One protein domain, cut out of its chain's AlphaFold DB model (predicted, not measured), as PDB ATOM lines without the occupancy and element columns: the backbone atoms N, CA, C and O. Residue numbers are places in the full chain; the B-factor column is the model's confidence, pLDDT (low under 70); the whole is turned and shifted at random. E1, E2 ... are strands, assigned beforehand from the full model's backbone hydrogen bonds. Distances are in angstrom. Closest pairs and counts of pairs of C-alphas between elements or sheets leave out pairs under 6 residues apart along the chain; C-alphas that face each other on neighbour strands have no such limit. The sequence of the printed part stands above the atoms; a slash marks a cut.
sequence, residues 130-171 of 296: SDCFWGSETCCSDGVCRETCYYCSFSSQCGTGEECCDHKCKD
ATOM      1  N   SER A 130      75.887  41.889  42.654       77.38
ATOM      2  CA  SER A 130      76.779  43.038  42.856       77.38
ATOM      3  C   SER A 130      76.056  44.341  43.197       77.38
ATOM      4  O   SER A 130      76.685  45.239  43.751       77.38
ATOM      5  N   ASP A 131      74.762  44.447  42.887       80.19
ATOM      6  CA  ASP A 131      73.937  45.610  43.236       80.19
ATOM      7  C   ASP A 131      73.559  45.597  44.726       80.19
ATOM      8  O   ASP A 131      73.162  46.616  45.296       80.19
ATOM      9  N   CYS A 132      73.715  44.442  45.379       82.62
ATOM     10  CA  CYS A 132      73.478  44.291  46.800       82.62
ATOM     11  C   CYS A 132      74.680  44.821  47.584       82.62
ATOM     12  O   CYS A 132      75.799  44.315  47.513       82.62
ATOM     13  N   PHE A 133      74.431  45.890  48.338       70.56
ATOM     14  CA  PHE A 133      75.452  46.742  48.952       70.56
ATOM     15  C   PHE A 133      76.229  46.051  50.097       70.56
ATOM     16  O   PHE A 133      77.237  46.563  50.580       70.56
ATOM     17  N   TRP A 134      75.772  44.874  50.530       65.69
ATOM     18  CA  TRP A 134      76.273  44.133  51.683       65.69
ATOM     19  C   TRP A 134      76.559  42.721  51.190       65.69
ATOM     20  O   TRP A 134      75.626  41.972  50.948       65.69
ATOM     21  N   GLY A 135      77.829  42.357  50.989       63.84
ATOM     22  CA  GLY A 135      78.259  41.106  50.334       63.84
ATOM     23  C   GLY A 135      77.833  39.774  50.984       63.84
ATOM     24  O   GLY A 135      78.423  38.744  50.666       63.84
ATOM     25  N   SER A 136      76.860  39.779  51.898       69.81
ATOM     26  CA  SER A 136      76.111  38.608  52.366       69.81
ATOM     27  C   SER A 136      74.709  38.496  51.747       69.81
ATOM     28  O   SER A 136      74.053  37.471  51.911       69.81
ATOM     29  N   GLU A 137      74.253  39.509  51.011       79.06
ATOM     30  CA  GLU A 137      72.973  39.508  50.313       79.06
ATOM     31  C   GLU A 137      73.133  39.055  48.859       79.06
ATOM     32  O   GLU A 137      74.116  39.351  48.181       79.06
ATOM     33  N   THR A 138      72.136  38.323  48.373       81.19
ATOM     34  CA  THR A 138      72.023  37.881  46.985       81.19
ATOM     35  C   THR A 138      70.840  38.582  46.335       81.19
ATOM     36  O   THR A 138      69.836  38.844  46.999       81.19
ATOM     37  N   CYS A 139      70.944  38.870  45.038       83.75
ATOM     38  CA  CYS A 139      69.799  39.373  44.296       83.75
ATOM     39  C   CYS A 139      68.833  38.224  44.010       83.75
ATOM     40  O   CYS A 139      69.217  37.235  43.378       83.75
ATOM     41  N   CYS A 140      67.608  38.331  44.514       82.25
ATOM     42  CA  CYS A 140      66.588  37.314  44.309       82.25
ATOM     43  C   CYS A 140      65.884  37.482  42.958       82.25
ATOM     44  O   CYS A 140      65.986  38.524  42.311       82.25
ATOM     45  N   SER A 141      65.135  36.455  42.548       77.19
ATOM     46  CA  SER A 141      64.375  36.421  41.290       77.19
ATOM     47  C   SER A 141      63.393  37.593  41.142       77.19
ATOM     48  O   SER A 141      63.062  37.988  40.028       77.19
ATOM     49  N   ASP A 142      62.939  38.169  42.259       79.50
ATOM     50  CA  ASP A 142      62.042  39.328  42.316       79.50
ATOM     51  C   ASP A 142      62.769  40.684  42.254       79.50
ATOM     52  O   ASP A 142      62.133  41.729  42.395       79.50
ATOM     53  N   GLY A 143      64.087  40.680  42.035       79.56
ATOM     54  CA  GLY A 143      64.901  41.890  41.938       79.56
ATOM     55  C   GLY A 143      65.100  42.586  43.281       79.56
ATOM     56  O   GLY A 143      65.308  43.796  43.314       79.56
ATOM     57  N   VAL A 144      65.015  41.856  44.397       82.81
ATOM     58  CA  VAL A 144      65.229  42.390  45.750       82.81
ATOM     59  C   VAL A 144      66.429  41.704  46.397       82.81
ATOM     60  O   VAL A 144      66.531  40.477  46.395       82.81
ATOM     61  N   CYS A 145      67.333  42.489  46.982       82.38
ATOM     62  CA  CYS A 145      68.453  41.960  47.759       82.38
ATOM     63  C   CYS A 145      67.980  41.337  49.075       82.38
ATOM     64  O   CYS A 145      67.276  41.978  49.862       82.38
ATOM     65  N   ARG A 146      68.371  40.082  49.320       78.69
ATOM     66  CA  ARG A 146      68.092  39.361  50.571       78.69
ATOM     67  C   ARG A 146      69.295  38.529  50.986       78.69
ATOM     68  O   ARG A 146      70.023  38.026  50.141       78.69
ATOM     69  N   GLU A 147      69.454  38.294  52.284       76.81
ATOM     70  CA  GLU A 147      70.515  37.424  52.825       76.81
ATOM     71  C   GLU A 147      70.437  35.987  52.272       76.81
ATOM     72  O   GLU A 147      71.443  35.312  52.073       76.81
ATOM     73  N   THR A 148      69.225  35.510  51.977       74.69
ATOM     74  CA  THR A 148      69.002  34.222  51.323       74.69
ATOM     75  C   THR A 148      67.799  34.289  50.389       74.69
ATOM     76  O   THR A 148      66.700  34.641  50.806       74.69
ATOM     77  N   CYS A 149      68.013  33.915  49.127       76.62
ATOM     78  CA  CYS A 149      66.951  33.731  48.130       76.62
ATOM     79  C   CYS A 149      66.595  32.254  47.938       76.62
ATOM     80  O   CYS A 149      65.480  31.909  47.575       76.62
ATOM     81  N   TYR A 150      67.562  31.362  48.170       75.62
ATOM     82  CA  TYR A 150      67.424  29.940  47.859       75.62
ATOM     83  C   TYR A 150      67.048  29.097  49.062       75.62
ATOM     84  O   TYR A 150      66.564  27.986  48.876       75.62
ATOM     85  N   TYR A 151      67.338  29.567  50.274       83.19
ATOM     86  CA  TYR A 151      66.992  28.881  51.510       83.19
ATOM     87  C   TYR A 151      65.904  29.648  52.241       83.19
ATOM     88  O   TYR A 151      65.972  30.870  52.355       83.19
ATOM     89  N   CYS A 152      64.923  28.929  52.764       84.94
ATOM     90  CA  CYS A 152      63.789  29.539  53.435       84.94
ATOM     91  C   CYS A 152      63.334  28.688  54.619       84.94
ATOM     92  O   CYS A 152      63.535  27.478  54.673       84.94
ATOM     93  N   SER A 153      62.697  29.336  55.587       84.62
ATOM     94  CA  SER A 153      61.908  28.660  56.632       84.62
ATOM     95  C   SER A 153      60.425  29.013  56.539       84.62
ATOM     96  O   SER A 153      59.584  28.324  57.100       84.62
ATOM     97  N   PHE A 154      60.110  30.098  55.828       77.94
ATOM     98  CA  PHE A 154      58.773  30.645  55.651       77.94
ATOM     99  C   PHE A 154      58.658  31.204  54.233       77.94
ATOM    100  O   PHE A 154      59.638  31.742  53.716       77.94
ATOM    101  N   SER A 155      57.469  31.135  53.634       80.06
ATOM    102  CA  SER A 155      57.196  31.634  52.277       80.06
ATOM    103  C   SER A 155      57.474  33.131  52.123       80.06
ATOM    104  O   SER A 155      57.851  33.577  51.053       80.06
ATOM    105  N   SER A 156      57.362  33.912  53.202       74.88
ATOM    106  CA  SER A 156      57.655  35.353  53.205       74.88
ATOM    107  C   SER A 156      59.124  35.702  52.950       74.88
ATOM    108  O   SER A 156      59.439  36.851  52.641       74.88
ATOM    109  N   GLN A 157      60.031  34.733  53.107       77.12
ATOM    110  CA  GLN A 157      61.455  34.913  52.819       77.12
ATOM    111  C   GLN A 157      61.759  34.771  51.326       77.12
ATOM    112  O   GLN A 157      62.775  35.292  50.876       77.12
ATOM    113  N   CYS A 158      60.868  34.113  50.584       79.69
ATOM    114  CA  CYS A 158      61.006  33.889  49.155       79.69
ATOM    115  C   CYS A 158      60.614  35.119  48.336       79.69
ATOM    116  O   CYS A 158      60.037  36.084  48.860       79.69
ATOM    117  N   GLY A 159      60.978  35.084  47.054       75.69
ATOM    118  CA  GLY A 159      60.635  36.134  46.114       75.69
ATOM    119  C   GLY A 159      59.129  36.238  45.875       75.69
ATOM    120  O   GLY A 159      58.332  35.380  46.260       75.69
ATOM    121  N   THR A 160      58.717  37.319  45.221       77.19
ATOM    122  CA  THR A 160      57.322  37.494  44.799       77.19
ATOM    123  C   THR A 160      56.893  36.351  43.874       77.19
ATOM    124  O   THR A 160      57.442  36.201  42.791       77.19
ATOM    125  N   GLY A 161      55.878  35.583  44.282       76.06
ATOM    126  CA  GLY A 161      55.355  34.448  43.508       76.06
ATOM    127  C   GLY A 161      55.975  33.093  43.856       76.06
ATOM    128  O   GLY A 161      55.503  32.080  43.352       76.06
ATOM    129  N   GLU A 162      56.960  33.059  44.756       82.81
ATOM    130  CA  GLU A 162      57.583  31.827  45.237       82.81
ATOM    131  C   GLU A 162      57.041  31.427  46.622       82.81
ATOM    132  O   GLU A 162      56.710  32.260  47.470       82.81
ATOM    133  N   GLU A 163      56.998  30.123  46.884       86.25
ATOM    134  CA  GLU A 163      56.686  29.540  48.185       86.25
ATOM    135  C   GLU A 163      57.852  28.709  48.730       86.25
ATOM    136  O   GLU A 163      58.720  28.229  48.000       86.25
ATOM    137  N   CYS A 164      57.895  28.563  50.058       87.06
ATOM    138  CA  CYS A 164      58.960  27.828  50.723       87.06
ATOM    139  C   CYS A 164      58.643  26.330  50.796       87.06
ATOM    140  O   CYS A 164      57.821  25.906  51.609       87.06
ATOM    141  N   CYS A 165      59.342  25.530  49.994       86.94
ATOM    142  CA  CYS A 165      59.185  24.081  49.881       86.94
ATOM    143  C   CYS A 165      60.480  23.376  50.283       86.94
ATOM    144  O   CYS A 165      61.513  23.602  49.659       86.94
ATOM    145  N   ASP A 166      60.453  22.495  51.285       86.19
ATOM    146  CA  ASP A 166      61.645  21.747  51.727       86.19
ATOM    147  C   ASP A 166      62.872  22.646  51.965       86.19
ATOM    148  O   ASP A 166      64.003  22.321  51.603       86.19
ATOM    149  N   HIS A 167      62.634  23.806  52.579       86.06
ATOM    150  CA  HIS A 167      63.631  24.852  52.817       86.06
ATOM    151  C   HIS A 167      64.232  25.477  51.550       86.06
ATOM    152  O   HIS A 167      65.315  26.057  51.604       86.06
ATOM    153  N   LYS A 168      63.538  25.376  50.414       85.06
ATOM    154  CA  LYS A 168      63.885  26.004  49.140       85.06
ATOM    155  C   LYS A 168      62.734  26.855  48.627       85.06
ATOM    156  O   LYS A 168      61.591  26.416  48.648       85.06
ATOM    157  N   CYS A 169      63.037  28.044  48.129       85.06
ATOM    158  CA  CYS A 169      62.048  28.848  47.421       85.06
ATOM    159  C   CYS A 169      61.798  28.252  46.033       85.06
ATOM    160  O   CYS A 169      62.751  27.932  45.316       85.06
ATOM    161  N   LYS A 170      60.529  28.022  45.694       83.75
ATOM    162  CA  LYS A 170      60.087  27.509  44.390       83.75
ATOM    163  C   LYS A 170      58.791  28.202  43.984       83.75
ATOM    164  O   LYS A 170      57.958  28.467  44.842       83.75
ATOM    165  N   ASP A 171      58.568  28.382  42.685       81.56
ATOM    166  CA  ASP A 171      57.307  28.929  42.146       81.56
ATOM    167  C   ASP A 171      56.088  28.044  42.448       81.56
ATOM    168  O   ASP A 171      54.942  28.487  42.432       81.56
TER     169      ASP A 171
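Overview. This is residues 130 to 171 of the 296 residues of an uncharacterized protein of Stylophora pistillata (UniProt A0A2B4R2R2). Little regular structure: a small hairpin, E1 and E2, makes one end of an elongated, winding body of loops, and residues 130 to 136 make the other. Between them, residues 138 to 139 pair with residues 145 to 146, antiparallel, in a second, shorter hairpin-like loop. The printed part has 42 residues with no named helix and two named strands, E1 then E2, in one antiparallel sheet; the class is all strand, with 6 residues in named elements. It is compact, with a radius of gyration of the C-alphas of 9.8 A, and spans 28 by 16 by 12 A.

Along the chain. E1 is residues 163 to 165, 6.2 A long, from C-alpha 163 at (56.686, 29.540, 48.185). E2 is residues 168 to 170, 6.3 A long, ending with C-alpha 170 at (60.087, 27.509, 44.390).

Arrangement. E1 and E2 form a hairpin, antiparallel at 131 degrees, with a tight link. N 163 and O 170 are within hydrogen-bond range at 2.8 A.

Size, cuts and confidence. The C-alphas farthest apart, Phe 133 and Asp 166, are 28.7 A apart. The printed part has no cut. Residues 130 to 162 hold no named element. Residues 134 to 136 have pLDDT under 70.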